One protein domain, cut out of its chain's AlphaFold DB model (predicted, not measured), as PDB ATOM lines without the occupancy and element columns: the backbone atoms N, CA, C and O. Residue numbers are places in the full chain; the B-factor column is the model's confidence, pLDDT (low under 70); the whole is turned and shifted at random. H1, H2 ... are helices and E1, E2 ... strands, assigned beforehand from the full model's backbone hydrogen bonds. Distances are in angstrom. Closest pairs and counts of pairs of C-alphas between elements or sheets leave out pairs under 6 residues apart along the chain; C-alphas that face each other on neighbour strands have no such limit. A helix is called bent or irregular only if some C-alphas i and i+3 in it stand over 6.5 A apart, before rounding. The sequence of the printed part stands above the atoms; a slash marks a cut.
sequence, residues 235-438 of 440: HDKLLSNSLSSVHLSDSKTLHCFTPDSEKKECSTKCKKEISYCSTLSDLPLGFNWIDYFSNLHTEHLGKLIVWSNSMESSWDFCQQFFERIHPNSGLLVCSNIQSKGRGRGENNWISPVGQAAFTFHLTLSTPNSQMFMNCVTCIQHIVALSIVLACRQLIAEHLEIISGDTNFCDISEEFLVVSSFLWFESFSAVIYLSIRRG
ATOM      1  N   HIS A 235     -34.753 -17.829  30.763       50.75
ATOM      2  CA  HIS A 235     -33.541 -17.275  31.377       50.75
ATOM      3  C   HIS A 235     -32.785 -16.338  30.423       50.75
ATOM      4  O   HIS A 235     -32.475 -15.212  30.815       50.75
ATOM      5  N   ASP A 236     -32.611 -16.726  29.155       51.03
ATOM      6  CA  ASP A 236     -31.920 -15.916  28.138       51.03
ATOM      7  C   ASP A 236     -32.613 -14.589  27.850       51.03
ATOM      8  O   ASP A 236     -31.965 -13.543  27.794       51.03
ATOM      9  N   LYS A 237     -33.943 -14.614  27.707       53.75
ATOM     10  CA  LYS A 237     -34.734 -13.420  27.388       53.75
ATOM     11  C   LYS A 237     -34.801 -12.453  28.575       53.75
ATOM     12  O   LYS A 237     -34.808 -11.236  28.392       53.75
ATOM     13  N   LEU A 238     -34.828 -12.979  29.800       55.25
ATOM     14  CA  LEU A 238     -34.831 -12.177  31.027       55.25
ATOM     15  C   LEU A 238     -33.456 -11.568  31.320       55.25
ATOM     16  O   LEU A 238     -33.376 -10.399  31.712       55.25
ATOM     17  N   LEU A 239     -32.370 -12.301  31.064       63.00
ATOM     18  CA  LEU A 239     -31.011 -11.760  31.135       63.00
ATOM     19  C   LEU A 239     -30.754 -10.718  30.075       63.00
ATOM     20  O   LEU A 239     -30.241  -9.657  30.410       63.00
ATOM     21  N   SER A 240     -31.126 -10.984  28.822       62.75
ATOM     22  CA  SER A 240     -30.929 -10.017  27.747       62.75
ATOM     23  C   SER A 240     -31.654  -8.710  28.059       62.75
ATOM     24  O   SER A 240     -31.091  -7.629  27.884       62.75
ATOM     25  N   ASN A 241     -32.871  -8.800  28.606       60.50
ATOM     26  CA  ASN A 241     -33.638  -7.634  29.033       60.50
ATOM     27  C   ASN A 241     -32.979  -6.918  30.222       60.50
ATOM     28  O   ASN A 241     -32.858  -5.693  30.197       60.50
ATOM     29  N   SER A 242     -32.487  -7.654  31.219       64.69
ATOM     30  CA  SER A 242     -31.805  -7.073  32.385       64.69
ATOM     31  C   SER A 242     -30.490  -6.380  32.000       64.69
ATOM     32  O   SER A 242     -30.253  -5.227  32.373       64.69
ATOM     33  N   LEU A 243     -29.679  -7.041  31.170       66.75
ATOM     34  CA  LEU A 243     -28.370  -6.579  30.703       66.75
ATOM     35  C   LEU A 243     -28.461  -5.422  29.700       66.75
ATOM     36  O   LEU A 243     -27.550  -4.600  29.643       66.75
ATOM     37  N   SER A 244     -29.566  -5.297  28.955       63.38
ATOM     38  CA  SER A 244     -29.766  -4.212  27.973       63.38
ATOM     39  C   SER A 244     -29.695  -2.797  28.568       63.38
ATOM     40  O   SER A 244     -29.432  -1.826  27.855       63.38
ATOM     41  N   SER A 245     -29.910  -2.689  29.877       60.91
ATOM     42  CA  SER A 245     -29.918  -1.435  30.630       60.91
ATOM     43  C   SER A 245     -28.617  -1.139  31.380       60.91
ATOM     44  O   SER A 245     -28.504  -0.087  32.007       60.91
ATOM     45  N   VAL A 246     -27.653  -2.065  31.352       64.31
ATOM     46  CA  VAL A 246     -26.397  -1.941  32.096       64.31
ATOM     47  C   VAL A 246     -25.456  -0.996  31.352       64.31
ATOM     48  O   VAL A 246     -25.211  -1.147  30.153       64.31
ATOM     49  N   HIS A 247     -24.914  -0.014  32.070       60.97
ATOM     50  CA  HIS A 247     -23.891   0.873  31.534       60.97
ATOM     51  C   HIS A 247     -22.522   0.208  31.686       60.97
ATOM     52  O   HIS A 247     -21.959   0.155  32.777       60.97
ATOM     53  N   LEU A 248     -21.982  -0.302  30.579       61.41
ATOM     54  CA  LEU A 248     -20.601  -0.771  30.524       61.41
ATOM     55  C   LEU A 248     -19.667   0.434  30.390       61.41
ATOM     56  O   LEU A 248     -19.908   1.324  29.574       61.41
ATOM     57  N   SER A 249     -18.627   0.490  31.223       53.25
ATOM     58  CA  SER A 249     -17.510   1.410  31.019       53.25
ATOM     59  C   SER A 249     -16.611   0.884  29.892       53.25
ATOM     60  O   SER A 249     -16.419  -0.325  29.759       53.25
ATOM     61  N   ASP A 250     -16.110   1.806  29.063       48.78
ATOM     62  CA  ASP A 250     -15.543   1.567  27.728       48.78
ATOM     63  C   ASP A 250     -14.665   0.302  27.571       48.78
ATOM     64  O   ASP A 250     -13.723   0.062  28.335       48.78
ATOM     65  N   SER A 251     -14.884  -0.418  26.460       50.38
ATOM     66  CA  SER A 251     -13.987  -1.415  25.827       50.38
ATOM     67  C   SER A 251     -13.872  -2.805  26.466       50.38
ATOM     68  O   SER A 251     -12.856  -3.485  26.299       50.38
ATOM     69  N   LYS A 252     -14.907  -3.283  27.162       64.81
ATOM     70  CA  LYS A 252     -14.905  -4.631  27.760       64.81
ATOM     71  C   LYS A 252     -16.037  -5.487  27.208       64.81
ATOM     72  O   LYS A 252     -17.206  -5.163  27.369       64.81
ATOM     73  N   THR A 253     -15.674  -6.597  26.563       75.50
ATOM     74  CA  THR A 253     -16.639  -7.585  26.075       75.50
ATOM     75  C   THR A 253     -17.147  -8.434  27.241       75.50
ATOM     76  O   THR A 253     -16.354  -9.016  27.992       75.50
ATOM     77  N   LEU A 254     -18.466  -8.491  27.402       82.88
ATOM     78  CA  LEU A 254     -19.150  -9.449  28.261       82.88
ATOM     79  C   LEU A 254     -19.533 -10.676  27.447       82.88
ATOM     80  O   LEU A 254     -20.112 -10.543  26.374       82.88
ATOM     81  N   HIS A 255     -19.265 -11.855  27.985       85.88
ATOM     82  CA  HIS A 255     -19.666 -13.129  27.414       85.88
ATOM     83  C   HIS A 255     -20.753 -13.740  28.287       85.88
ATOM     84  O   HIS A 255     -20.538 -13.954  29.478       85.88
ATOM     85  N   CYS A 256     -21.920 -13.982  27.708       85.88
ATOM     86  CA  CYS A 256     -23.061 -14.572  28.397       85.88
ATOM     87  C   CYS A 256     -23.267 -15.997  27.891       85.88
ATOM     88  O   CYS A 256     -23.244 -16.210  26.680       85.88
ATOM     89  N   PHE A 257     -23.474 -16.955  28.788       84.44
ATOM     90  CA  PHE A 257     -23.724 -18.348  28.426       84.44
ATOM     91  C   PHE A 257     -24.836 -18.947  29.282       84.44
ATOM     92  O   PHE A 257     -24.834 -18.796  30.508       84.44
ATOM     93  N   THR A 258     -25.723 -19.682  28.612       79.69
ATOM     94  CA  THR A 258     -26.816 -20.439  29.220       79.69
ATOM     95  C   THR A 258     -26.841 -21.847  28.618       79.69
ATOM     96  O   THR A 258     -26.826 -21.976  27.387       79.69
ATOM     97  N   PRO A 259     -26.876 -22.904  29.451       68.31
ATOM     98  CA  PRO A 259     -27.034 -24.273  28.978       68.31
ATOM     99  C   PRO A 259     -28.359 -24.427  28.227       68.31
ATOM    100  O   PRO A 259     -29.359 -23.841  28.632       68.31
ATOM    101  N   ASP A 260     -28.354 -25.212  27.151       61.03
ATOM    102  CA  ASP A 260     -29.547 -25.572  26.369       61.03
ATOM    103  C   ASP A 260     -30.253 -24.412  25.640       61.03
ATOM    104  O   ASP A 260     -31.365 -24.576  25.142       61.03
ATOM    105  N   SER A 261     -29.589 -23.258  25.490       55.66
ATOM    106  CA  SER A 261     -30.084 -22.189  24.619       55.66
ATOM    107  C   SER A 261     -30.125 -22.670  23.160       55.66
ATOM    108  O   SER A 261     -29.100 -22.988  22.545       55.66
ATOM    109  N   GLU A 262     -31.324 -22.767  22.575       41.22
ATOM    110  CA  GLU A 262     -31.453 -23.013  21.138       41.22
ATOM    111  C   GLU A 262     -30.683 -21.928  20.378       41.22
ATOM    112  O   GLU A 262     -30.731 -20.756  20.753       41.22
ATOM    113  N   LYS A 263     -30.002 -22.301  19.280       41.19
ATOM    114  CA  LYS A 263     -29.320 -21.366  18.369       41.19
ATOM    115  C   LYS A 263     -30.294 -20.306  17.850       41.19
ATOM    116  O   LYS A 263     -30.830 -20.409  16.748       41.19
ATOM    117  N   LYS A 264     -30.478 -19.240  18.614       38.94
ATOM    118  CA  LYS A 264     -31.007 -17.978  18.138       38.94
ATOM    119  C   LYS A 264     -29.818 -17.060  18.002       38.94
ATOM    120  O   LYS A 264     -29.310 -16.517  18.979       38.94
ATOM    121  N   GLU A 265     -29.396 -16.864  16.756       34.09
ATOM    122  CA  GLU A 265     -28.770 -15.605  16.378       34.09
ATOM    123  C   GLU A 265     -29.734 -14.504  16.819       34.09
ATOM    124  O   GLU A 265     -30.737 -14.221  16.163       34.09
ATOM    125  N   CYS A 266     -29.481 -13.921  17.988       33.44
ATOM    126  CA  CYS A 266     -30.185 -12.732  18.413       33.44
ATOM    127  C   CYS A 266     -29.680 -11.606  17.509       33.44
ATOM    128  O   CYS A 266     -28.737 -10.883  17.832       33.44
ATOM    129  N   SER A 267     -30.284 -11.486  16.326       33.75
ATOM    130  CA  SER A 267     -30.066 -10.404  15.374       33.75
ATOM    131  C   SER A 267     -30.722  -9.122  15.890       33.75
ATOM    132  O   SER A 267     -31.533  -8.487  15.219       33.75
ATOM    133  N   THR A 268     -30.393  -8.722  17.110       35.06
ATOM    134  CA  THR A 268     -30.587  -7.352  17.558       35.06
ATOM    135  C   THR A 268     -29.212  -6.750  17.671       35.06
ATOM    136  O   THR A 268     -28.366  -7.266  18.392       35.06
ATOM    137  N   LYS A 269     -28.994  -5.665  16.924       36.12
ATOM    138  CA  LYS A 269     -27.847  -4.762  17.038       36.12
ATOM    139  C   LYS A 269     -27.735  -4.258  18.486       36.12
ATOM    140  O   LYS A 269     -28.117  -3.129  18.779       36.12
ATOM    141  N   CYS A 270     -27.248  -5.087  19.401       37.94
ATOM    142  CA  CYS A 270     -26.792  -4.637  20.699       37.94
ATOM    143  C   CYS A 270     -25.440  -3.961  20.495       37.94
ATOM    144  O   CYS A 270     -24.632  -4.372  19.660       37.94
ATOM    145  N   LYS A 271     -25.242  -2.853  21.213       44.91
ATOM    146  CA  LYS A 271     -23.986  -2.098  21.264       44.91
ATOM    147  C   LYS A 271     -22.816  -3.083  21.406       44.91
ATOM    148  O   LYS A 271     -22.969  -4.091  22.081       44.91
ATOM    149  N   LYS A 272     -21.697  -2.784  20.742       46.38
ATOM    150  CA  LYS A 272     -20.504  -3.612  20.438       46.38
ATOM    151  C   LYS A 272     -19.831  -4.409  21.593       46.38
ATOM    152  O   LYS A 272     -18.703  -4.850  21.414       46.38
ATOM    153  N   GLU A 273     -20.459  -4.618  22.746       70.38
ATOM    154  CA  GLU A 273     -19.812  -5.045  23.995       70.38
ATOM    155  C   GLU A 273     -20.425  -6.291  24.667       70.38
ATOM    156  O   GLU A 273     -19.811  -6.810  25.589       70.38
ATOM    157  N   ILE A 274     -21.565  -6.834  24.213       74.88
ATOM    158  CA  ILE A 274     -22.135  -8.084  24.769       74.88
ATOM    159  C   ILE A 274     -22.148  -9.183  23.701       74.88
ATOM    160  O   ILE A 274     -22.727  -9.016  22.629       74.88
ATOM    161  N   SER A 275     -21.511 -10.309  24.011       80.50
ATOM    162  CA  SER A 275     -21.433 -11.527  23.211       80.50
ATOM    163  C   SER A 275     -22.210 -12.641  23.914       80.50
ATOM    164  O   SER A 275     -21.986 -12.908  25.090       80.50
ATOM    165  N   TYR A 276     -23.132 -13.281  23.201       80.94
ATOM    166  CA  TYR A 276     -23.850 -14.457  23.689       80.94
ATOM    167  C   TYR A 276     -23.204 -15.706  23.092       80.94
ATOM    168  O   TYR A 276     -23.092 -15.828  21.871       80.94
ATOM    169  N   CYS A 277     -22.748 -16.602  23.957       79.12
ATOM    170  CA  CYS A 277     -22.076 -17.844  23.613       79.12
ATOM    171  C   CYS A 277     -23.123 -18.962  23.573       79.12
ATOM    172  O   CYS A 277     -23.773 -19.233  24.579       79.12
ATOM    173  N   SER A 278     -23.287 -19.603  22.414       73.00
ATOM    174  CA  SER A 278     -24.266 -20.687  22.229       73.00
ATOM    175  C   SER A 278     -23.729 -22.055  22.647       73.00
ATOM    176  O   SER A 278     -24.480 -22.960  22.994       73.00
ATOM    177  N   THR A 279     -22.409 -22.221  22.610       79.94
ATOM    178  CA  THR A 279     -21.720 -23.451  22.990       79.94
ATOM    179  C   THR A 279     -20.585 -23.143  23.959       79.94
ATOM    180  O   THR A 279     -20.067 -22.028  23.994       79.94
ATOM    181  N   LEU A 280     -20.151 -24.149  24.724       80.88
ATOM    182  CA  LEU A 280     -18.986 -24.020  25.610       80.88
ATOM    183  C   LEU A 280     -17.711 -23.636  24.847       80.88
ATOM    184  O   LEU A 280     -16.839 -22.978  25.401       80.88
ATOM    185  N   SER A 281     -17.620 -24.014  23.571       79.56
ATOM    186  CA  SER A 281     -16.514 -23.664  22.676       79.56
ATOM    187  C   SER A 281     -16.479 -22.175  22.322       79.56
ATOM    188  O   SER A 281     -15.419 -21.661  21.975       79.56
ATOM    189  N   ASP A 282     -17.629 -21.497  22.393       80.19
ATOM    190  CA  ASP A 282     -17.756 -20.063  22.109       80.19
ATOM    191  C   ASP A 282     -17.367 -19.209  23.324       80.19
ATOM    192  O   ASP A 282     -17.193 -17.993  23.195       80.19
ATOM    193  N   LEU A 283     -17.262 -19.819  24.512       81.69
ATOM    194  CA  LEU A 283     -16.815 -19.120  25.706       81.69
ATOM    195  C   LEU A 283     -15.309 -18.816  25.623       81.69
ATOM    196  O   LEU A 283     -14.527 -19.616  25.107       81.69
ATOM    197  N   PRO A 284     -14.865 -17.667  26.153       78.81
ATOM    198  CA  PRO A 284     -13.473 -17.253  26.042       78.81
ATOM    199  C   PRO A 284     -12.493 -18.187  26.744       78.81
ATOM    200  O   PRO A 284     -12.774 -18.764  27.798       78.81
ATOM    201  N   LEU A 285     -11.291 -18.252  26.172       71.31
ATOM    202  CA  LEU A 285     -10.150 -18.976  26.718       71.31
ATOM    203  C   LEU A 285      -9.669 -18.328  28.030       71.31
ATOM    204  O   LEU A 285      -9.653 -17.104  28.161       71.31
ATOM    205  N   GLY A 286      -9.231 -19.150  28.986       70.50
ATOM    206  CA  GLY A 286      -8.683 -18.699  30.276       70.50
ATOM    207  C   GLY A 286      -9.341 -19.330  31.505       70.50
ATOM    208  O   GLY A 286      -8.782 -19.248  32.593       70.50
ATOM    209  N   PHE A 287     -10.478 -20.003  31.328       80.44
ATOM    210  CA  PHE A 287     -11.116 -20.843  32.338       80.44
ATOM    211  C   PHE A 287     -11.563 -22.156  31.685       80.44
ATOM    212  O   PHE A 287     -12.013 -22.146  30.538       80.44
ATOM    213  N   ASN A 288     -11.401 -23.292  32.372       85.00
ATOM    214  CA  ASN A 288     -11.805 -24.581  31.813       85.00
ATOM    215  C   ASN A 288     -13.310 -24.801  32.017       85.00
ATOM    216  O   ASN A 288     -13.748 -25.394  33.000       85.00
ATOM    217  N   TRP A 289     -14.101 -24.301  31.068       87.25
ATOM    218  CA  TRP A 289     -15.558 -24.417  31.097       87.25
ATOM    219  C   TRP A 289     -16.046 -25.869  31.032       87.25
ATOM    220  O   TRP A 289     -17.070 -26.187  31.626       87.25
ATOM    221  N   ILE A 290     -15.309 -26.760  30.361       88.31
ATOM    222  CA  ILE A 290     -15.669 -28.181  30.261       88.31
ATOM    223  C   ILE A 290     -15.563 -28.841  31.640       88.31
ATOM    224  O   ILE A 290     -16.512 -29.484  32.093       88.31
ATOM    225  N   ASP A 291     -14.445 -28.633  32.338       87.12
ATOM    226  CA  ASP A 291     -14.258 -29.150  33.699       87.12
ATOM    227  C   ASP A 291     -15.272 -28.529  34.664       87.12
ATOM    228  O   ASP A 291     -15.856 -29.228  35.487       87.12
ATOM    229  N   TYR A 292     -15.543 -27.229  34.532       89.31
ATOM    230  CA  TYR A 292     -16.539 -26.554  35.356       89.31
ATOM    231  C   TYR A 292     -17.925 -27.188  35.219       89.31
ATOM    232  O   TYR A 292     -18.499 -27.609  36.219       89.31
ATOM    233  N   PHE A 293     -18.455 -27.308  33.998       88.88
ATOM    234  CA  PHE A 293     -19.807 -27.833  33.791       88.88
ATOM    235  C   PHE A 293     -19.920 -29.343  34.029       88.88
ATOM    236  O   PHE A 293     -20.986 -29.802  34.428       88.88
ATOM    237  N   SER A 294     -18.846 -30.113  33.837       89.25
ATOM    238  CA  SER A 294     -18.849 -31.550  34.162       89.25
ATOM    239  C   SER A 294     -18.876 -31.828  35.669       89.25
ATOM    240  O   SER A 294     -19.443 -32.838  36.085       89.25
ATOM    241  N   ASN A 295     -18.335 -30.918  36.486       87.94
ATOM    242  CA  ASN A 295     -18.340 -31.013  37.951       87.94
ATOM    243  C   ASN A 295     -19.447 -30.170  38.618       87.94
ATOM    244  O   ASN A 295     -19.622 -30.207  39.838       87.94
ATOM    245  N   LEU A 296     -20.220 -29.402  37.841       89.56
ATOM    246  CA  LEU A 296     -21.317 -28.587  38.353       89.56
ATOM    247  C   LEU A 296     -22.585 -29.439  38.536       89.56
ATOM    248  O   LEU A 296     -23.389 -29.605  37.622       89.56
ATOM    249  N   HIS A 297     -22.781 -29.962  39.747       86.94
ATOM    250  CA  HIS A 297     -23.921 -30.831  40.090       86.94
ATOM    251  C   HIS A 297     -25.176 -30.090  40.580       86.94
ATOM    252  O   HIS A 297     -26.171 -30.713  40.950       86.94
ATOM    253  N   THR A 298     -25.137 -28.763  40.643       84.25
ATOM    254  CA  THR A 298     -26.252 -27.931  41.108       84.25
ATOM    255  C   THR A 298     -27.383 -27.887  40.078       84.25
ATOM    256  O   THR A 298     -27.156 -27.926  38.873       84.25
ATOM    257  N   GLU A 299     -28.634 -27.762  40.533       79.94
ATOM    258  CA  GLU A 299     -29.786 -27.667  39.620       79.94
ATOM    259  C   GLU A 299     -29.869 -26.307  38.913       79.94
ATOM    260  O   GLU A 299     -30.157 -26.266  37.719       79.94
ATOM    261  N   HIS A 300     -29.570 -25.215  39.626       80.06
ATOM    262  CA  HIS A 300     -29.683 -23.839  39.118       80.06
ATOM    263  C   HIS A 300     -28.402 -23.016  39.316       80.06
ATOM    264  O   HIS A 300     -27.944 -22.339  38.401       80.06
ATOM    265  N   LEU A 301     -27.802 -23.074  40.510       86.56
ATOM    266  CA  LEU A 301     -26.660 -22.237  40.887       86.56
ATOM    267  C   LEU A 301     -25.452 -22.449  39.965       86.56
ATOM    268  O   LEU A 301     -24.978 -23.569  39.834       86.56
ATOM    269  N   GLY A 302     -24.916 -21.379  39.383       86.62
ATOM    270  CA  GLY A 302     -23.696 -21.419  38.579       86.62
ATOM    271  C   GLY A 302     -23.889 -21.897  37.141       86.62
ATOM    272  O   GLY A 302     -22.923 -21.891  36.380       86.62
ATOM    273  N   LYS A 303     -25.103 -22.299  36.749       86.44
ATOM    274  CA  LYS A 303     -25.375 -22.727  35.371       86.44
ATOM    275  C   LYS A 303     -25.367 -21.566  34.400       86.44
ATOM    276  O   LYS A 303     -24.937 -21.714  33.263       86.44
ATOM    277  N   LEU A 304     -25.844 -20.425  34.870       87.19
ATOM    278  CA  LEU A 304     -25.946 -19.227  34.081       87.19
ATOM    279  C   LEU A 304     -24.730 -18.335  34.296       87.19
ATOM    280  O   LEU A 304     -24.437 -17.975  35.435       87.19
ATOM    281  N   ILE A 305     -24.054 -17.947  33.216       88.44
ATOM    282  CA  ILE A 305     -22.738 -17.313  33.307       88.44
ATOM    283  C   ILE A 305     -22.728 -15.965  32.600       88.44
ATOM    284  O   ILE A 305     -23.110 -15.850  31.438       88.44
ATOM    285  N   VAL A 306     -22.202 -14.959  33.295       88.81
ATOM    286  CA  VAL A 306     -21.698 -13.717  32.707       88.81
ATOM    287  C   VAL A 306     -20.218 -13.624  33.033       88.81
ATOM    288  O   VAL A 306     -19.819 -13.534  34.193       88.81
ATOM    289  N   TRP A 307     -19.389 -13.626  32.001       89.31
ATOM    290  CA  TRP A 307     -17.945 -13.603  32.140       89.31
ATOM    291  C   TRP A 307     -17.330 -12.413  31.411       89.31
ATOM    292  O   TRP A 307     -17.773 -12.013  30.335       89.31
ATOM    293  N   SER A 308     -16.258 -11.864  31.971       86.25
ATOM    294  CA  SER A 308     -15.361 -10.972  31.239       86.25
ATOM    295  C   SER A 308     -13.921 -11.177  31.679       86.25
ATOM    296  O   SER A 308     -13.653 -11.414  32.857       86.25
ATOM    297  N   ASN A 309     -12.965 -11.026  30.761       83.00
ATOM    298  CA  ASN A 309     -11.552 -11.162  31.112       83.00
ATOM    299  C   ASN A 309     -11.131 -10.127  32.169       83.00
ATOM    300  O   ASN A 309     -10.370 -10.427  33.086       83.00
ATOM    301  N   SER A 310     -11.652  -8.904  32.064       83.06
ATOM    302  CA  SER A 310     -11.440  -7.851  33.050       83.06
ATOM    303  C   SER A 310     -12.736  -7.099  33.284       83.06
ATOM    304  O   SER A 310     -13.364  -6.648  32.335       83.06
ATOM    305  N   MET A 311     -13.088  -6.871  34.544       84.56
ATOM    306  CA  MET A 311     -14.195  -6.000  34.942       84.56
ATOM    307  C   MET A 311     -13.753  -5.041  36.042       84.56
ATOM    308  O   MET A 311     -12.643  -5.144  36.558       84.56
ATOM    309  N   GLU A 312     -14.568  -4.038  36.352       85.75
ATOM    310  CA  GLU A 312     -14.279  -3.178  37.502       85.75
ATOM    311  C   GLU A 312     -14.559  -3.932  38.801       85.75
ATOM    312  O   GLU A 312     -13.652  -4.108  39.607       85.75
ATOM    313  N   SER A 313     -15.777  -4.441  38.958       85.06
ATOM    314  CA  SER A 313     -16.239  -5.159  40.144       85.06
ATOM    315  C   SER A 313     -17.437  -6.021  39.753       85.06
ATOM    316  O   SER A 313     -18.430  -5.483  39.260       85.06
ATOM    317  N   SER A 314     -17.373  -7.344  39.952       87.38
ATOM    318  CA  SER A 314     -18.537  -8.220  39.694       87.38
ATOM    319  C   SER A 314     -19.696  -7.880  40.628       87.38
ATOM    320  O   SER A 314     -20.861  -8.045  40.277       87.38
ATOM    321  N   TRP A 315     -19.368  -7.379  41.817       84.94
ATOM    322  CA  TRP A 315     -20.316  -6.885  42.797       84.94
ATOM    323  C   TRP A 315     -21.070  -5.647  42.305       84.94
ATOM    324  O   TRP A 315     -22.294  -5.689  42.192       84.94
ATOM    325  N   ASP A 316     -20.355  -4.574  41.953       83.81
ATOM    326  CA  ASP A 316     -20.992  -3.333  41.487       83.81
ATOM    327  C   ASP A 316     -21.707  -3.537  40.149       83.81
ATOM    328  O   ASP A 316     -22.709  -2.884  39.872       83.81
ATOM    329  N   PHE A 317     -21.229  -4.479  39.333       85.50
ATOM    330  CA  PHE A 317     -21.940  -4.925  38.144       85.50
ATOM    331  C   PHE A 317     -23.307  -5.521  38.497       85.50
ATOM    332  O   PHE A 317     -24.319  -5.040  37.994       85.50
ATOM    333  N   CYS A 318     -23.359  -6.508  39.401       82.44
ATOM    334  CA  CYS A 318     -24.623  -7.126  39.813       82.44
ATOM    335  C   CYS A 318     -25.586  -6.115  40.447       82.44
ATOM    336  O   CYS A 318     -26.780  -6.173  40.172       82.44
ATOM    337  N   GLN A 319     -25.087  -5.160  41.243       79.06
ATOM    338  CA  GLN A 319     -25.930  -4.142  41.885       79.06
ATOM    339  C   GLN A 319     -26.762  -3.321  40.887       79.06
ATOM    340  O   GLN A 319     -27.885  -2.945  41.204       79.06
ATOM    341  N   GLN A 320     -26.266  -3.087  39.667       80.81
ATOM    342  CA  GLN A 320     -26.970  -2.280  38.656       80.81
ATOM    343  C   GLN A 320     -28.280  -2.909  38.164       80.81
ATOM    344  O   GLN A 320     -29.137  -2.223  37.599       80.81
ATOM    345  N   PHE A 321     -28.445  -4.219  38.326       72.56
ATOM    346  CA  PHE A 321     -29.624  -4.935  37.844       72.56
ATOM    347  C   PHE A 321     -30.122  -6.000  38.822       72.56
ATOM    348  O   PHE A 321     -30.977  -6.792  38.444       72.56
ATOM    349  N   PHE A 322     -29.642  -5.997  40.070       72.62
ATOM    350  CA  PHE A 322     -29.954  -7.016  41.074       72.62
ATOM    351  C   PHE A 322     -31.461  -7.198  41.301       72.62
ATOM    352  O   PHE A 322     -31.937  -8.328  41.294       72.62
ATOM    353  N   GLU A 323     -32.215  -6.100  41.397       67.81
ATOM    354  CA  GLU A 323     -33.682  -6.099  41.560       67.81
ATOM    355  C   GLU A 323     -34.424  -6.761  40.384       67.81
ATOM    356  O   GLU A 323     -35.579  -7.151  40.505       67.81
ATOM    357  N   ARG A 324     -33.758  -6.908  39.232       71.25
ATOM    358  CA  ARG A 324     -34.317  -7.479  37.998       71.25
ATOM    359  C   ARG A 324     -33.870  -8.919  37.758       71.25
ATOM    360  O   ARG A 324     -34.321  -9.549  36.803       71.25
ATOM    361  N   ILE A 325     -32.988  -9.451  38.608       71.25
ATOM    362  CA  ILE A 325     -32.547 -10.841  38.514       71.25
ATOM    363  C   ILE A 325     -33.682 -11.747  38.989       71.25
ATOM    364  O   ILE A 325     -34.133 -11.665  40.130       71.25
ATOM    365  N   HIS A 326     -34.112 -12.649  38.109       71.38
ATOM    366  CA  HIS A 326     -35.188 -13.588  38.402       71.38
ATOM    367  C   HIS A 326     -34.857 -14.490  39.610       71.38
ATOM    368  O   HIS A 326     -33.718 -14.962  39.734       71.38
ATOM    369  N   PRO A 327     -35.836 -14.814  40.478       70.69
ATOM    370  CA  PRO A 327     -35.645 -15.793  41.541       70.69
ATOM    371  C   PRO A 327     -35.135 -17.142  41.009       70.69
ATOM    372  O   PRO A 327     -35.611 -17.658  40.003       70.69
ATOM    373  N   ASN A 328     -34.178 -17.756  41.697       73.25
ATOM    374  CA  ASN A 328     -33.517 -19.003  41.301       73.25
ATOM    375  C   ASN A 328     -32.769 -18.917  39.958       73.25
ATOM    376  O   ASN A 328     -32.528 -19.954  39.348       73.25
ATOM    377  N   SER A 329     -32.375 -17.718  39.500       77.19
ATOM    378  CA  SER A 329     -31.582 -17.580  38.267       77.19
ATOM    379  C   SER A 329     -30.283 -18.385  38.309       77.19
ATOM    380  O   SER A 329     -29.795 -18.826  37.273       77.19
ATOM    381  N   GLY A 330     -29.702 -18.531  39.504       80.94
ATOM    382  CA  GLY A 330     -28.395 -19.145  39.679       80.94
ATOM    383  C   GLY A 330     -27.280 -18.406  38.939       80.94
ATOM    384  O   GLY A 330     -26.246 -19.015  38.668       80.94
ATOM    385  N   LEU A 331     -27.486 -17.125  38.606       87.56
ATOM    386  CA  LEU A 331     -26.527 -16.303  37.876       87.56
ATOM    387  C   LEU A 331     -25.169 -16.295  38.578       87.56
ATOM    388  O   LEU A 331     -25.082 -15.983  39.765       87.56
ATOM    389  N   LEU A 332     -24.117 -16.560  37.810       90.44
ATOM    390  CA  LEU A 332     -22.722 -16.397  38.176       90.44
ATOM    391  C   LEU A 332     -22.101 -15.315  37.296       90.44
ATOM    392  O   LEU A 332     -22.022 -15.453  36.078       90.44
ATOM    393  N   VAL A 333     -21.621 -14.247  37.922       89.81
ATOM    394  CA  VAL A 333     -20.832 -13.203  37.275       89.81
ATOM    395  C   VAL A 333     -19.381 -13.360  37.696       89.81
ATOM    396  O   VAL A 333     -19.065 -13.206  38.874       89.81
ATOM    397  N   CYS A 334     -18.481 -13.641  36.765       89.62
ATOM    398  CA  CYS A 334     -17.082 -13.910  37.084       89.62
ATOM    399  C   CYS A 334     -16.105 -13.221  36.130       89.62
ATOM    400  O   CYS A 334     -16.451 -12.769  35.035       89.62
ATOM    401  N   SER A 335     -14.860 -13.095  36.583       86.31
ATOM    402  CA  SER A 335     -13.799 -12.464  35.803       86.31
ATOM    403  C   SER A 335     -12.417 -12.894  36.251       86.31
ATOM    404  O   SER A 335     -12.202 -13.098  37.446       86.31
ATOM    405  N   ASN A 336     -11.456 -12.870  35.331       80.88
ATOM    406  CA  ASN A 336     -10.056 -13.124  35.672       80.88
ATOM    407  C   ASN A 336      -9.420 -11.957  36.447       80.88
ATOM    408  O   ASN A 336      -8.531 -12.176  37.267       80.88
ATOM    409  N   ILE A 337      -9.852 -10.716  36.184       83.50
ATOM    410  CA  ILE A 337      -9.286  -9.494  36.778       83.50
ATOM    411  C   ILE A 337     -10.412  -8.545  37.201       83.50
ATOM    412  O   ILE A 337     -11.264  -8.206  36.375       83.50
ATOM    413  N   GLN A 338     -10.363  -8.037  38.438       84.19
ATOM    414  CA  GLN A 338     -11.221  -6.929  38.888       84.19
ATOM    415  C   GLN A 338     -10.379  -5.715  39.287       84.19
ATOM    416  O   GLN A 338      -9.562  -5.794  40.202       84.19
ATOM    417  N   SER A 339     -10.547  -4.586  38.591       83.44
ATOM    418  CA  SER A 339      -9.727  -3.384  38.821       83.44
ATOM    419  C   SER A 339     -10.184  -2.535  40.011       83.44
ATOM    420  O   SER A 339      -9.420  -1.704  40.495       83.44
ATOM    421  N   LYS A 340     -11.428  -2.713  40.461       83.75
ATOM    422  CA  LYS A 340     -12.071  -2.011  41.579       83.75
ATOM    423  C   LYS A 340     -12.882  -2.996  42.432       83.75
ATOM    424  O   LYS A 340     -14.012  -2.700  42.810       83.75
ATOM    425  N   GLY A 341     -12.337  -4.190  42.687       79.06
ATOM    426  CA  GLY A 341     -13.008  -5.193  43.516       79.06
ATOM    427  C   GLY A 341     -13.422  -4.602  44.867       79.06
ATOM    428  O   GLY A 341     -12.698  -3.780  45.433       79.06
ATOM    429  N   ARG A 342     -14.587  -5.000  45.385       73.38
ATOM    430  CA  ARG A 342     -15.100  -4.520  46.675       73.38
ATOM    431  C   ARG A 342     -14.999  -5.588  47.751       73.38
ATOM    432  O   ARG A 342     -15.460  -6.709  47.573       73.38
ATOM    433  N   GLY A 343     -14.443  -5.209  48.892       70.06
ATOM    434  CA  GLY A 343     -14.501  -5.976  50.126       70.06
ATOM    435  C   GLY A 343     -15.696  -5.605  50.995       70.06
ATOM    436  O   GLY A 343     -16.660  -4.993  50.539       70.06
ATOM    437  N   ARG A 344     -15.643  -5.992  52.274       69.62
ATOM    438  CA  ARG A 344     -16.670  -5.609  53.251       69.62
ATOM    439  C   ARG A 344     -16.663  -4.094  53.472       69.62
ATOM    440  O   ARG A 344     -15.602  -3.510  53.697       69.62
ATOM    441  N   GLY A 345     -17.849  -3.483  53.453       70.69
ATOM    442  CA  GLY A 345     -18.007  -2.029  53.528       70.69
ATOM    443  C   GLY A 345     -17.488  -1.341  52.263       70.69
ATOM    444  O   GLY A 345     -17.791  -1.770  51.155       70.69
ATOM    445  N   GLU A 346     -16.675  -0.300  52.435       72.38
ATOM    446  CA  GLU A 346     -16.041   0.454  51.338       72.38
ATOM    447  C   GLU A 346     -14.575   0.035  51.105       72.38
ATOM    448  O   GLU A 346     -13.792   0.767  50.501       72.38
ATOM    449  N   ASN A 347     -14.163  -1.132  51.616       75.00
ATOM    450  CA  ASN A 347     -12.793  -1.606  51.446       75.00
ATOM    451  C   ASN A 347     -12.536  -2.000  49.989       75.00
ATOM    452  O   ASN A 347     -13.296  -2.766  49.403       75.00
ATOM    453  N   ASN A 348     -11.417  -1.546  49.429       78.44
ATOM    454  CA  ASN A 348     -10.974  -1.983  48.109       78.44
ATOM    455  C   ASN A 348     -10.320  -3.366  48.202       78.44
ATOM    456  O   ASN A 348      -9.466  -3.608  49.057       78.44
ATOM    457  N   TRP A 349     -10.696  -4.255  47.290       74.50
ATOM    458  CA  TRP A 349     -10.125  -5.582  47.145       74.50
ATOM    459  C   TRP A 349      -9.310  -5.672  45.856       74.50
ATOM    460  O   TRP A 349      -9.827  -5.497  44.750       74.50
ATOM    461  N   ILE A 350      -8.012  -5.939  46.001       73.19
ATOM    462  CA  ILE A 350      -7.101  -6.075  44.864       73.19
ATOM    463  C   ILE A 350      -7.259  -7.471  44.284       73.19
ATOM    464  O   ILE A 350      -7.130  -8.472  44.985       73.19
ATOM    465  N   SER A 351      -7.504  -7.514  42.981       73.31
ATOM    466  CA  SER A 351      -8.013  -8.691  42.303       73.31
ATOM    467  C   SER A 351      -7.139  -9.082  41.093       73.31
ATOM    468  O   SER A 351      -7.518  -8.810  39.949       73.31
ATOM    469  N   PRO A 352      -5.928  -9.639  41.330       70.50
ATOM    470  CA  PRO A 352      -4.953  -9.947  40.281       70.50
ATOM    471  C   PRO A 352      -5.328 -11.205  39.482       70.50
ATOM    472  O   PRO A 352      -6.150 -12.005  39.914       70.50
ATOM    473  N   VAL A 353      -4.668 -11.407  38.338       76.94
ATOM    474  CA  VAL A 353      -4.827 -12.609  37.498       76.94
ATOM    475  C   VAL A 353      -4.573 -13.888  38.307       76.94
ATOM    476  O   VAL A 353      -3.627 -13.946  39.093       76.94
ATOM    477  N   GLY A 354      -5.384 -14.924  38.073       71.88
ATOM    478  CA  GLY A 354      -5.223 -16.257  38.674       71.88
ATOM    479  C   GLY A 354      -5.993 -16.476  39.979       71.88
ATOM    480  O   GLY A 354      -5.925 -17.557  40.553       71.88
ATOM    481  N   GLN A 355      -6.739 -15.477  40.448       76.12
ATOM    482  CA  GLN A 355      -7.696 -15.640  41.542       76.12
ATOM    483  C   GLN A 355      -9.052 -16.159  41.035       76.12
ATOM    484  O   GLN A 355      -9.429 -15.917  39.886       76.12
ATOM    485  N   ALA A 356      -9.847 -16.737  41.934       81.31
ATOM    486  CA  ALA A 356     -11.274 -16.929  41.692       81.31
ATOM    487  C   ALA A 356     -12.037 -15.717  42.242       81.31
ATOM    488  O   ALA A 356     -12.206 -15.611  43.454       81.31
ATOM    489  N   ALA A 357     -12.457 -14.793  41.370       84.00
ATOM    490  CA  ALA A 357     -13.290 -13.644  41.735       84.00
ATOM    491  C   ALA A 357     -14.626 -13.693  40.997       84.00
ATOM    492  O   ALA A 357     -14.690 -13.572  39.768       84.00
ATOM    493  N   PHE A 358     -15.691 -13.883  41.764       89.00
ATOM    494  CA  PHE A 358     -17.022 -14.065  41.223       89.00
ATOM    495  C   PHE A 358     -18.096 -13.580  42.183       89.00
ATOM    496  O   PHE A 358     -17.898 -13.453  43.387       89.00
ATOM    497  N   THR A 359     -19.258 -13.315  41.621       89.06
ATOM    498  CA  THR A 359     -20.467 -12.959  42.331       89.06
ATOM    499  C   THR A 359     -21.558 -13.909  41.884       89.06
ATOM    500  O   THR A 359     -21.720 -14.100  40.683       89.06
ATOM    501  N   PHE A 360     -22.318 -14.488  42.805       88.50
ATOM    502  CA  PHE A 360     -23.447 -15.336  42.429       88.50
ATOM    503  C   PHE A 360     -24.747 -14.920  43.105       88.50
ATOM    504  O   PHE A 360     -24.751 -14.352  44.201       88.50
ATOM    505  N   HIS A 361     -25.849 -15.202  42.412       85.81
ATOM    506  CA  HIS A 361     -27.213 -14.973  42.873       85.81
ATOM    507  C   HIS A 361     -27.768 -16.224  43.553       85.81
ATOM    508  O   HIS A 361     -27.733 -17.324  42.998       85.81
ATOM    509  N   LEU A 362     -28.315 -16.036  44.751       80.94
ATOM    510  CA  LEU A 362     -29.103 -17.027  45.469       80.94
ATOM    511  C   LEU A 362     -30.497 -16.489  45.747       80.94
ATOM    512  O   LEU A 362     -30.672 -15.315  46.072       80.94
ATOM    513  N   THR A 363     -31.472 -17.390  45.737       77.00
ATOM    514  CA  THR A 363     -32.820 -17.095  46.217       77.00
ATOM    515  C   THR A 363     -33.065 -17.778  47.550       77.00
ATOM    516  O   THR A 363     -32.913 -18.990  47.685       77.00
ATOM    517  N   LEU A 364     -33.429 -16.980  48.550       72.75
ATOM    518  CA  LEU A 364     -33.698 -17.411  49.913       72.75
ATOM    519  C   LEU A 364     -35.205 -17.476  50.114       72.75
ATOM    520  O   LEU A 364     -35.839 -16.477  50.415       72.75
ATOM    521  N   SER A 365     -35.803 -18.651  49.961       64.50
ATOM    522  CA  SER A 365     -37.221 -18.807  50.282       64.50
ATOM    523  C   SER A 365     -37.374 -19.110  51.772       64.50
ATOM    524  O   SER A 365     -37.027 -20.201  52.224       64.50
ATOM    525  N   THR A 366     -37.862 -18.145  52.557       56.62
ATOM    526  CA  THR A 366     -38.303 -18.386  53.939       56.62
ATOM    527  C   THR A 366     -39.778 -18.023  54.092       56.62
ATOM    528  O   THR A 366     -40.178 -16.919  53.725       56.62
ATOM    529  N   PRO A 367     -40.608 -18.907  54.673       48.47
ATOM    530  CA  PRO A 367     -42.004 -18.595  54.967       48.47
ATOM    531  C   PRO A 367     -42.157 -17.604  56.134       48.47
ATOM    532  O   PRO A 367     -43.253 -17.106  56.377       48.47
ATOM    533  N   ASN A 368     -41.079 -17.326  56.875       56.91
ATOM    534  CA  ASN A 368     -41.074 -16.416  58.012       56.91
ATOM    535  C   ASN A 368     -40.063 -15.285  57.774       56.91
ATOM    536  O   ASN A 368     -38.850 -15.514  57.814       56.91
ATOM    537  N   SER A 369     -40.564 -14.064  57.566       56.84
ATOM    538  CA  SER A 369     -39.751 -12.855  57.369       56.84
ATOM    539  C   SER A 369     -38.833 -12.565  58.562       56.84
ATOM    540  O   SER A 369     -37.722 -12.071  58.385       56.84
ATOM    541  N   GLN A 370     -39.226 -12.967  59.774       57.56
ATOM    542  CA  GLN A 370     -38.421 -12.807  60.986       57.56
ATOM    543  C   GLN A 370     -37.217 -13.767  61.029       57.56
ATOM    544  O   GLN A 370     -36.226 -13.485  61.699       57.56
ATOM    545  N   MET A 371     -37.265 -14.881  60.285       63.72
ATOM    546  CA  MET A 371     -36.140 -15.817  60.138       63.72
ATOM    547  C   MET A 371     -35.217 -15.461  58.971       63.72
ATOM    548  O   MET A 371     -34.121 -16.011  58.889       63.72
ATOM    549  N   PHE A 372     -35.605 -14.529  58.097       65.94
ATOM    550  CA  PHE A 372     -34.814 -14.156  56.923       65.94
ATOM    551  C   PHE A 372     -33.403 -13.690  57.291       65.94
ATOM    552  O   PHE A 372     -32.425 -14.202  56.750       65.94
ATOM    553  N   MET A 373     -33.275 -12.800  58.281       67.44
ATOM    554  CA  MET A 373     -31.964 -12.320  58.737       67.44
ATOM    555  C   MET A 373     -31.096 -13.447  59.316       67.44
ATOM    556  O   MET A 373     -29.874 -13.445  59.140       67.44
ATOM    557  N   ASN A 374     -31.717 -14.452  59.943       74.56
ATOM    558  CA  ASN A 374     -31.008 -15.641  60.413       74.56
ATOM    559  C   ASN A 374     -30.539 -16.492  59.229       74.56
ATOM    560  O   ASN A 374     -29.403 -16.950  59.235       74.56
ATOM    561  N   CYS A 375     -31.362 -16.654  58.188       73.25
ATOM    562  CA  CYS A 375     -30.978 -17.352  56.961       73.25
ATOM    563  C   CYS A 375     -29.796 -16.665  56.265       73.25
ATOM    564  O   CYS A 375     -28.826 -17.341  55.933       73.25
ATOM    565  N   VAL A 376     -29.830 -15.337  56.109       73.31
ATOM    566  CA  VAL A 376     -28.714 -14.559  55.538       73.31
ATOM    567  C   VAL A 376     -27.430 -14.783  56.347       73.31
ATOM    568  O   VAL A 376     -26.385 -15.111  55.783       73.31
ATOM    569  N   THR A 377     -27.523 -14.691  57.677       77.44
ATOM    570  CA  THR A 377     -26.394 -14.938  58.590       77.44
ATOM    571  C   THR A 377     -25.876 -16.373  58.474       77.44
ATOM    572  O   THR A 377     -24.672 -16.581  58.407       77.44
ATOM    573  N   CYS A 378     -26.746 -17.381  58.407       81.06
ATOM    574  CA  CYS A 378     -26.337 -18.778  58.244       81.06
ATOM    575  C   CYS A 378     -25.648 -19.018  56.898       81.06
ATOM    576  O   CYS A 378     -24.640 -19.718  56.836       81.06
ATOM    577  N   ILE A 379     -26.153 -18.416  55.824       81.88
ATOM    578  CA  ILE A 379     -25.615 -18.609  54.474       81.88
ATOM    579  C   ILE A 379     -24.203 -18.071  54.353       81.88
ATOM    580  O   ILE A 379     -23.380 -18.709  53.702       81.88
ATOM    581  N   GLN A 380     -23.875 -16.977  55.043       77.06
ATOM    582  CA  GLN A 380     -22.497 -16.496  55.056       77.06
ATOM    583  C   GLN A 380     -21.522 -17.544  55.617       77.06
ATOM    584  O   GLN A 380     -20.418 -17.706  55.100       77.06
ATOM    585  N   HIS A 381     -21.951 -18.301  56.632       80.19
ATOM    586  CA  HIS A 381     -21.150 -19.361  57.237       80.19
ATOM    587  C   HIS A 381     -21.110 -20.611  56.364       80.19
ATOM    588  O   HIS A 381     -20.044 -21.205  56.224       80.19
ATOM    589  N   ILE A 382     -22.233 -20.984  55.741       84.44
ATOM    590  CA  ILE A 382     -22.292 -22.104  54.792       84.44
ATOM    591  C   ILE A 382     -21.340 -21.844  53.627       84.44
ATOM    592  O   ILE A 382     -20.544 -22.707  53.287       84.44
ATOM    593  N   VAL A 383     -21.367 -20.641  53.058       83.19
ATOM    594  CA  VAL A 383     -20.494 -20.273  51.940       83.19
ATOM    595  C   VAL A 383     -19.028 -20.285  52.356       83.19
ATOM    596  O   VAL A 383     -18.207 -20.862  51.646       83.19
ATOM    597  N   ALA A 384     -18.693 -19.715  53.516       79.12
ATOM    598  CA  ALA A 384     -17.331 -19.772  54.038       79.12
ATOM    599  C   ALA A 384     -16.853 -21.223  54.232       79.12
ATOM    600  O   ALA A 384     -15.745 -21.566  53.823       79.12
ATOM    601  N   LEU A 385     -17.701 -22.087  54.798       83.12
ATOM    602  CA  LEU A 385     -17.398 -23.506  54.979       83.12
ATOM    603  C   LEU A 385     -17.204 -24.221  53.635       83.12
ATOM    604  O   LEU A 385     -16.229 -24.951  53.482       83.12
ATOM    605  N   SER A 386     -18.078 -23.983  52.655       85.56
ATOM    606  CA  SER A 386     -17.967 -24.565  51.313       85.56
ATOM    607  C   SER A 386     -16.646 -24.206  50.639       85.56
ATOM    608  O   SER A 386     -16.021 -25.070  50.031       85.56
ATOM    609  N   ILE A 387     -16.183 -22.960  50.786       82.69
ATOM    610  CA  ILE A 387     -14.887 -22.520  50.247       82.69
ATOM    611  C   ILE A 387     -13.741 -23.266  50.919       82.69
ATOM    612  O   ILE A 387     -12.869 -23.787  50.232       82.69
ATOM    613  N   VAL A 388     -13.752 -23.360  52.252       80.56
ATOM    614  CA  VAL A 388     -12.713 -24.088  52.994       80.56
ATOM    615  C   VAL A 388     -12.674 -25.554  52.566       80.56
ATOM    616  O   VAL A 388     -11.595 -26.084  52.312       80.56
ATOM    617  N   LEU A 389     -13.831 -26.209  52.445       83.31
ATOM    618  CA  LEU A 389     -13.916 -27.597  51.990       83.31
ATOM    619  C   LEU A 389     -13.407 -27.760  50.549       83.31
ATOM    620  O   LEU A 389     -12.641 -28.684  50.288       83.31
ATOM    621  N   ALA A 390     -13.758 -26.842  49.646       84.06
ATOM    622  CA  ALA A 390     -13.283 -26.858  48.263       84.06
ATOM    623  C   ALA A 390     -11.762 -26.653  48.171       84.06
ATOM    624  O   ALA A 390     -11.079 -27.426  47.507       84.06
ATOM    625  N   CYS A 391     -11.202 -25.666  48.880       80.06
ATOM    626  CA  CYS A 391      -9.756 -25.434  48.924       80.06
ATOM    627  C   CYS A 391      -9.005 -26.647  49.486       80.06
ATOM    628  O   CYS A 391      -7.976 -27.038  48.940       80.06
ATOM    629  N   ARG A 392      -9.536 -27.275  50.543       79.19
ATOM    630  CA  ARG A 392      -8.969 -28.508  51.102       79.19
ATOM    631  C   ARG A 392      -8.964 -29.637  50.074       79.19
ATOM    632  O   ARG A 392      -7.938 -30.282  49.904       79.19
ATOM    633  N   GLN A 393     -10.073 -29.844  49.372       81.31
ATOM    634  CA  GLN A 393     -10.155 -30.868  48.335       81.31
ATOM    635  C   GLN A 393      -9.133 -30.622  47.213       81.31
ATOM    636  O   GLN A 393      -8.377 -31.525  46.872       81.31
ATOM    637  N   LEU A 394      -9.037 -29.385  46.715       78.69
ATOM    638  CA  LEU A 394      -8.088 -29.017  45.656       78.69
ATOM    639  C   LEU A 394      -6.624 -29.199  46.080       78.69
ATOM    640  O   LEU A 394      -5.802 -29.655  45.288       78.69
ATOM    641  N   ILE A 395      -6.286 -28.866  47.330       77.31
ATOM    642  CA  ILE A 395      -4.948 -29.116  47.881       77.31
ATOM    643  C   ILE A 395      -4.668 -30.619  47.957       77.31
ATOM    644  O   ILE A 395      -3.579 -31.049  47.582       77.31
ATOM    645  N   ALA A 396      -5.626 -31.416  48.442       74.75
ATOM    646  CA  ALA A 396      -5.473 -32.868  48.549       74.75
ATOM    647  C   ALA A 396      -5.200 -33.506  47.185       74.75
ATOM    648  O   ALA A 396      -4.272 -34.302  47.056       74.75
ATOM    649  N   GLU A 397      -5.971 -33.104  46.174       78.25
ATOM    650  CA  GLU A 397      -5.807 -33.550  44.791       78.25
ATOM    651  C   GLU A 397      -4.450 -33.133  44.216       78.25
ATOM    652  O   GLU A 397      -3.762 -33.956  43.618       78.25
ATOM    653  N   HIS A 398      -4.026 -31.884  44.440       76.69
ATOM    654  CA  HIS A 398      -2.734 -31.389  43.957       76.69
ATOM    655  C   HIS A 398      -1.534 -32.111  44.587       76.69
ATOM    656  O   HIS A 398      -0.506 -32.283  43.936       76.69
ATOM    657  N   LEU A 399      -1.656 -32.518  45.852       78.25
ATOM    658  CA  LEU A 399      -0.619 -33.243  46.588       78.25
ATOM    659  C   LEU A 399      -0.721 -34.771  46.431       78.25
ATOM    660  O   LEU A 399       0.035 -35.485  47.085       78.25
ATOM    661  N   GLU A 400      -1.646 -35.264  45.599       77.69
ATOM    662  CA  GLU A 400      -1.911 -36.694  45.375       77.69
ATOM    663  C   GLU A 400      -2.206 -37.481  46.672       77.69
ATOM    664  O   GLU A 400      -1.915 -38.674  46.788       77.69
ATOM    665  N   ILE A 401      -2.799 -36.823  47.676       69.00
ATOM    666  CA  ILE A 401      -3.108 -37.449  48.966       69.00
ATOM    667  C   ILE A 401      -4.383 -38.288  48.821       69.00
ATOM    668  O   ILE A 401      -5.453 -37.781  48.483       69.00
ATOM    669  N   ILE A 402      -4.278 -39.587  49.108       57.72
ATOM    670  CA  ILE A 402      -5.391 -40.541  49.018       57.72
ATOM    671  C   ILE A 402      -6.449 -40.189  50.074       57.72
ATOM    672  O   ILE A 402      -6.137 -40.003  51.254       57.72
ATOM    673  N   SER A 403      -7.718 -40.124  49.657       48.34
ATOM    674  CA  SER A 403      -8.883 -39.859  50.509       48.34
ATOM    675  C   SER A 403      -9.044 -40.940  51.592       48.34
ATOM    676  O   SER A 403      -9.715 -41.953  51.418       48.34
ATOM    677  N   GLY A 404      -8.383 -40.729  52.729       52.50
ATOM    678  CA  GLY A 404      -8.348 -41.667  53.854       52.50
ATOM    679  C   GLY A 404      -7.287 -41.343  54.907       52.50
ATOM    680  O   GLY A 404      -7.439 -41.759  56.055       52.50
ATOM    681  N   ASP A 405      -6.258 -40.561  54.563       49.88
ATOM    682  CA  ASP A 405      -5.233 -40.148  55.524       49.88
ATOM    683  C   ASP A 405      -5.728 -39.011  56.434       49.88
ATOM    684  O   ASP A 405      -5.921 -37.864  56.025       49.88
ATOM    685  N   THR A 406      -5.890 -39.315  57.722       51.81
ATOM    686  CA  THR A 406      -6.299 -38.363  58.771       51.81
ATOM    687  C   THR A 406      -5.261 -37.269  59.057       51.81
ATOM    688  O   THR A 406      -5.547 -36.341  59.810       51.81
ATOM    689  N   ASN A 407      -4.076 -37.346  58.442       48.41
ATOM    690  CA  ASN A 407      -2.978 -36.383  58.592       48.41
ATOM    691  C   ASN A 407      -3.139 -35.123  57.716       48.41
ATOM    692  O   ASN A 407      -2.289 -34.238  57.740       48.41
ATOM    693  N   PHE A 408      -4.240 -35.002  56.967       47.72
ATOM    694  CA  PHE A 408      -4.528 -33.842  56.116       47.72
ATOM    695  C   PHE A 408      -4.700 -32.514  56.895       47.72
ATOM    696  O   PHE A 408      -4.656 -31.434  56.310       47.72
ATOM    697  N   CYS A 409      -4.909 -32.560  58.216       49.06
ATOM    698  CA  CYS A 409      -5.155 -31.367  59.035       49.06
ATOM    699  C   CYS A 409      -3.963 -30.395  59.158       49.06
ATOM    700  O   CYS A 409      -4.187 -29.265  59.584       49.06
ATOM    701  N   ASP A 410      -2.748 -30.789  58.761       49.88
ATOM    702  CA  ASP A 410      -1.518 -30.018  59.016       49.88
ATOM    703  C   ASP A 410      -1.012 -29.178  57.825       49.88
ATOM    704  O   ASP A 410       0.063 -28.579  57.898       49.88
ATOM    705  N   ILE A 411      -1.760 -29.088  56.720       52.47
ATOM    706  CA  ILE A 411      -1.340 -28.264  55.578       52.47
ATOM    707  C   ILE A 411      -1.673 -26.792  55.858       52.47
ATOM    708  O   ILE A 411      -2.817 -26.353  55.734       52.47
ATOM    709  N   SER A 412      -0.650 -26.020  56.229       49.62
ATOM    710  CA  SER A 412      -0.737 -24.579  56.470       49.62
ATOM    711  C   SER A 412      -0.695 -23.789  55.154       49.62
ATOM    712  O   SER A 412       0.313 -23.161  54.828       49.62
ATOM    713  N   GLU A 413      -1.774 -23.833  54.372       57.78
ATOM    714  CA  GLU A 413      -1.983 -22.857  53.297       57.78
ATOM    715  C   GLU A 413      -2.912 -21.740  53.770       57.78
ATOM    716  O   GLU A 413      -4.040 -21.979  54.203       57.78
ATOM    717  N   GLU A 414      -2.438 -20.498  53.678       59.00
ATOM    718  CA  GLU A 414      -3.253 -19.330  53.983       59.00
ATOM    719  C   GLU A 414      -4.090 -18.960  52.758       59.00
ATOM    720  O   GLU A 414      -3.558 -18.611  51.705       59.00
ATOM    721  N   PHE A 415      -5.414 -19.011  52.888       63.22
ATOM    722  CA  PHE A 415      -6.329 -18.479  51.884       63.22
ATOM    723  C   PHE A 415      -6.928 -17.175  52.374       63.22
ATOM    724  O   PHE A 415      -7.515 -17.098  53.456       63.22
ATOM    725  N   LEU A 416      -6.829 -16.153  51.536       58.44
ATOM    726  CA  LEU A 416      -7.554 -14.915  51.737       58.44
ATOM    727  C   LEU A 416      -8.917 -15.045  51.059       58.44
ATOM    728  O   LEU A 416      -8.993 -15.184  49.838       58.44
ATOM    729  N   VAL A 417      -9.975 -15.010  51.872       63.16
ATOM    730  CA  VAL A 417     -11.368 -15.082  51.423       63.16
ATOM    731  C   VAL A 417     -12.092 -13.814  51.842       63.16
ATOM    732  O   VAL A 417     -12.173 -13.492  53.029       63.16
ATOM    733  N   VAL A 418     -12.667 -13.116  50.868       61.41
ATOM    734  CA  VAL A 418     -13.579 -11.999  51.125       61.41
ATOM    735  C   VAL A 418     -14.967 -12.357  50.650       61.41
ATOM    736  O   VAL A 418     -15.141 -12.815  49.524       61.41
ATOM    737  N   SER A 419     -15.944 -12.128  51.532       64.00
ATOM    738  CA  SER A 419     -17.360 -12.269  51.228       64.00
ATOM    739  C   SER A 419     -18.152 -11.010  51.580       64.00
ATOM    740  O   SER A 419     -18.050 -10.475  52.691       64.00
ATOM    741  N   SER A 420     -18.951 -10.554  50.615       64.19
ATOM    742  CA  SER A 420     -19.886  -9.433  50.761       64.19
ATOM    743  C   SER A 420     -21.290  -9.887  50.369       64.19
ATOM    744  O   SER A 420     -21.443 -10.666  49.429       64.19
ATOM    745  N   PHE A 421     -22.293  -9.413  51.112       66.56
ATOM    746  CA  PHE A 421     -23.686  -9.859  51.024       66.56
ATOM    747  C   PHE A 421     -24.611  -8.669  50.831       66.56
ATOM    748  O   PHE A 421     -24.530  -7.694  51.579       66.56
ATOM    749  N   LEU A 422     -25.466  -8.749  49.816       62.16
ATOM    750  CA  LEU A 422     -26.507  -7.769  49.531       62.16
ATOM    751  C   LEU A 422     -27.787  -8.555  49.392       62.16
ATOM    752  O   LEU A 422     -27.813  -9.579  48.712       62.16
ATOM    753  N   TRP A 423     -28.830  -8.080  50.049       63.25
ATOM    754  CA  TRP A 423     -30.149  -8.666  49.957       63.25
ATOM    755  C   TRP A 423     -31.152  -7.581  49.599       63.25
ATOM    756  O   TRP A 423     -30.999  -6.424  49.989       63.25
ATOM    757  N   PHE A 424     -32.161  -7.973  48.835       47.81
ATOM    758  CA  PHE A 424     -33.269  -7.114  48.447       47.81
ATOM    759  C   PHE A 424     -34.545  -7.928  48.587       47.81
ATOM    760  O   PHE A 424     -34.649  -9.028  48.036       47.81
ATOM    761  N   GLU A 425     -35.461  -7.399  49.396       47.84
ATOM    762  CA  GLU A 425     -36.671  -8.077  49.857       47.84
ATOM    763  C   GLU A 425     -36.423  -9.500  50.405       47.84
ATOM    764  O   GLU A 425     -35.293  -9.957  50.565       47.84
ATOM    765  N   SER A 426     -37.479 -10.209  50.802       46.28
ATOM    766  CA  SER A 426     -37.368 -11.447  51.596       46.28
ATOM    767  C   SER A 426     -36.834 -12.667  50.821       46.28
ATOM    768  O   SER A 426     -36.963 -13.783  51.323       46.28
ATOM    769  N   PHE A 427     -36.270 -12.492  49.616       50.34
ATOM    770  CA  PHE A 427     -36.089 -13.598  48.667       50.34
ATOM    771  C   PHE A 427     -34.771 -13.659  47.896       50.34
ATOM    772  O   PHE A 427     -34.478 -14.731  47.381       50.34
ATOM    773  N   SER A 428     -33.953 -12.609  47.806       54.00
ATOM    774  CA  SER A 428     -32.754 -12.633  46.948       54.00
ATOM    775  C   SER A 428     -31.499 -12.178  47.685       54.00
ATOM    776  O   SER A 428     -31.533 -11.211  48.445       54.00
ATOM    777  N   ALA A 429     -30.383 -12.863  47.432       55.91
ATOM    778  CA  ALA A 429     -29.066 -12.532  47.957       55.91
ATOM    779  C   ALA A 429     -27.998 -12.593  46.856       55.91
ATOM    780  O   ALA A 429     -27.971 -13.522  46.047       55.91
ATOM    781  N   VAL A 430     -27.094 -11.617  46.855       58.44
ATOM    782  CA  VAL A 430     -25.871 -11.615  46.049       58.44
ATOM    783  C   VAL A 430     -24.690 -11.859  46.961       58.44
ATOM    784  O   VAL A 430     -24.567 -11.209  48.002       58.44
ATOM    785  N   ILE A 431     -23.812 -12.769  46.554       68.50
ATOM    786  CA  ILE A 431     -22.616 -13.109  47.312       68.50
ATOM    787  C   ILE A 431     -21.405 -12.874  46.429       68.50
ATOM    788  O   ILE A 431     -21.204 -13.583  45.445       68.50
ATOM    789  N   TYR A 432     -20.609 -11.869  46.786       69.44
ATOM    790  CA  TYR A 432     -19.280 -11.678  46.216       69.44
ATOM    791  C   TYR A 432     -18.302 -12.614  46.908       69.44
ATOM    792  O   TYR A 432     -18.297 -12.671  48.136       69.44
ATOM    793  N   LEU A 433     -17.466 -13.294  46.134       69.81
ATOM    794  CA  LEU A 433     -16.363 -14.106  46.608       69.81
ATOM    795  C   LEU A 433     -15.097 -13.770  45.841       69.81
ATOM    796  O   LEU A 433     -15.081 -13.720  44.610       69.81
ATOM    797  N   SER A 434     -14.012 -13.610  46.586       64.12
ATOM    798  CA  SER A 434     -12.672 -13.630  46.024       64.12
ATOM    799  C   SER A 434     -11.774 -14.523  46.863       64.12
ATOM    800  O   SER A 434     -11.715 -14.362  48.084       64.12
ATOM    801  N   ILE A 435     -11.121 -15.476  46.199       71.38
ATOM    802  CA  ILE A 435     -10.233 -16.462  46.812       71.38
ATOM    803  C   ILE A 435      -8.855 -16.319  46.181       71.38
ATOM    804  O   ILE A 435      -8.701 -16.415  44.956       71.38
ATOM    805  N   ARG A 436      -7.846 -16.120  47.028       68.00
ATOM    806  CA  ARG A 436      -6.445 -16.055  46.618       68.00
ATOM    807  C   ARG A 436      -5.576 -16.843  47.592       68.00
ATOM    808  O   ARG A 436      -5.768 -16.756  48.804       68.00
ATOM    809  N   ARG A 437      -4.584 -17.552  47.052       64.81
ATOM    810  CA  ARG A 437      -3.488 -18.121  47.842       64.81
ATOM    811  C   ARG A 437      -2.665 -16.978  48.444       64.81
ATOM    812  O   ARG A 437      -2.162 -16.122  47.709       64.81
ATOM    813  N   GLY A 438      -2.584 -16.936  49.766       57.28
ATOM    814  CA  GLY A 438      -1.716 -16.031  50.502       57.28
ATOM    815  C   GLY A 438      -0.267 -16.320  50.131       57.28
ATOM    816  O   GLY A 438       0.169 -17.467  50.140       57.28
TER     817      GLY A 438
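What this domain is: This is residues 235 to 438 of the 440 residues of an uncharacterized protein of Schistosoma margrebowiei (UniProt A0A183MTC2). One twisted sheet of eight strands curls round the short helix H3, and the nine-residue H1 lies over the same face at the E1 and E3 part. At the E7 and E8 part the long helix H4 grazes the sheet with its residues 373 to 391, and the small helix H5 lies farther out, past the last residues of H4. The printed part has 204 residues, in the order H1 E1 E2 H2 E3 H3 E4 E5 E6 H4 H5 E7 E8; the sheet is mixed and branched at E4. The class is mixed, helices and strands; the whole is compact, with a radius of gyration of the C-alphas of 17.9 A and spans of 58 by 44 by 33 A.

Where its parts are: H1, residues 235 to 243, begins with C-alpha 235 at (-33.541, -17.275, 31.377). E1 is 254 to 257, E2 274 to 277, H2 289 to 295. E3, 304 to 311, is 17.7 A long and bends by 71 degrees at 308; H3 is 314 to 319. E4, 331 to 342, 18.6 A, bends by 125 degrees at 339. E5 is 348 to 351; E6, 356 to 363, measures 22.0 A. H4, 369 to 398, measures 43.5 A from C-alpha 369 at (-39.751, -12.855, 57.369), with a kink of 25 degrees near 376. It is irregular, only just: C-alphas 370 and 373 are 6.9 A apart. H5, 406 to 410, is irregular, with C-alphas 406 and 409 7.1 A apart. E7, 415 to 424, is 29.4 A; E8, 428 to 437, is 29.8 A and ends with C-alpha 437 at (-3.488, -18.121, 47.842).

How they stand to each other: E1 and E2 are parallel, N 256 to O 275 2.8 A; E1 and E3 antiparallel, N 255 to O 307 2.8 A. H1 is on the sheet at a height of 9.4 A, along E1 at 10 degrees on the local plane. H2 is not on the sheet. E3, H3 and E4 form a strand-helix-strand unit, two parallel neighbour strands with a helix between, with a right-handed crossover; N 306 to O 332 is 2.8 A. The closest C-alphas of H3 and E4, Ser 314 and Val 333, are 6.0 A apart. E4 and E5 are an antiparallel hairpin, N 349 to O 341 2.8 A. E5 and E6 lie on the other side of E4 from E3; E4 and E6 are antiparallel, N 333 to O 359 2.8 A. E6 and E8 are antiparallel, N 362 to O 429 2.8 A. The closest C-alphas of H4 and E7, Gln 380 and Ser 419, are 7.7 A apart. H4 and H5 are close but not clearly touching, Ala 396 and Phe 408 having the closest C-alphas, 7.7 A. E7 and E8 are an antiparallel hairpin, N 430 to O 422 2.8 A. In H1, H2 and H3 every O i to N i+4 pair is within hydrogen-bond range; in H4 23 of 26 are, in H5 0 of 1, with 0 of 2 O i to N i+3 pairs.

The domain as a whole: The two C-alphas farthest apart, Lys 269 and Asn 407, are 57.8 A apart. The printed part has no cut. The links E1 to E2, E2 to H2 and H3 to E4 are long. The mean pLDDT of the printed part is 71.0; 80 residues are under 70, among them 235 to 252, 259 to 272 and 401 to 434.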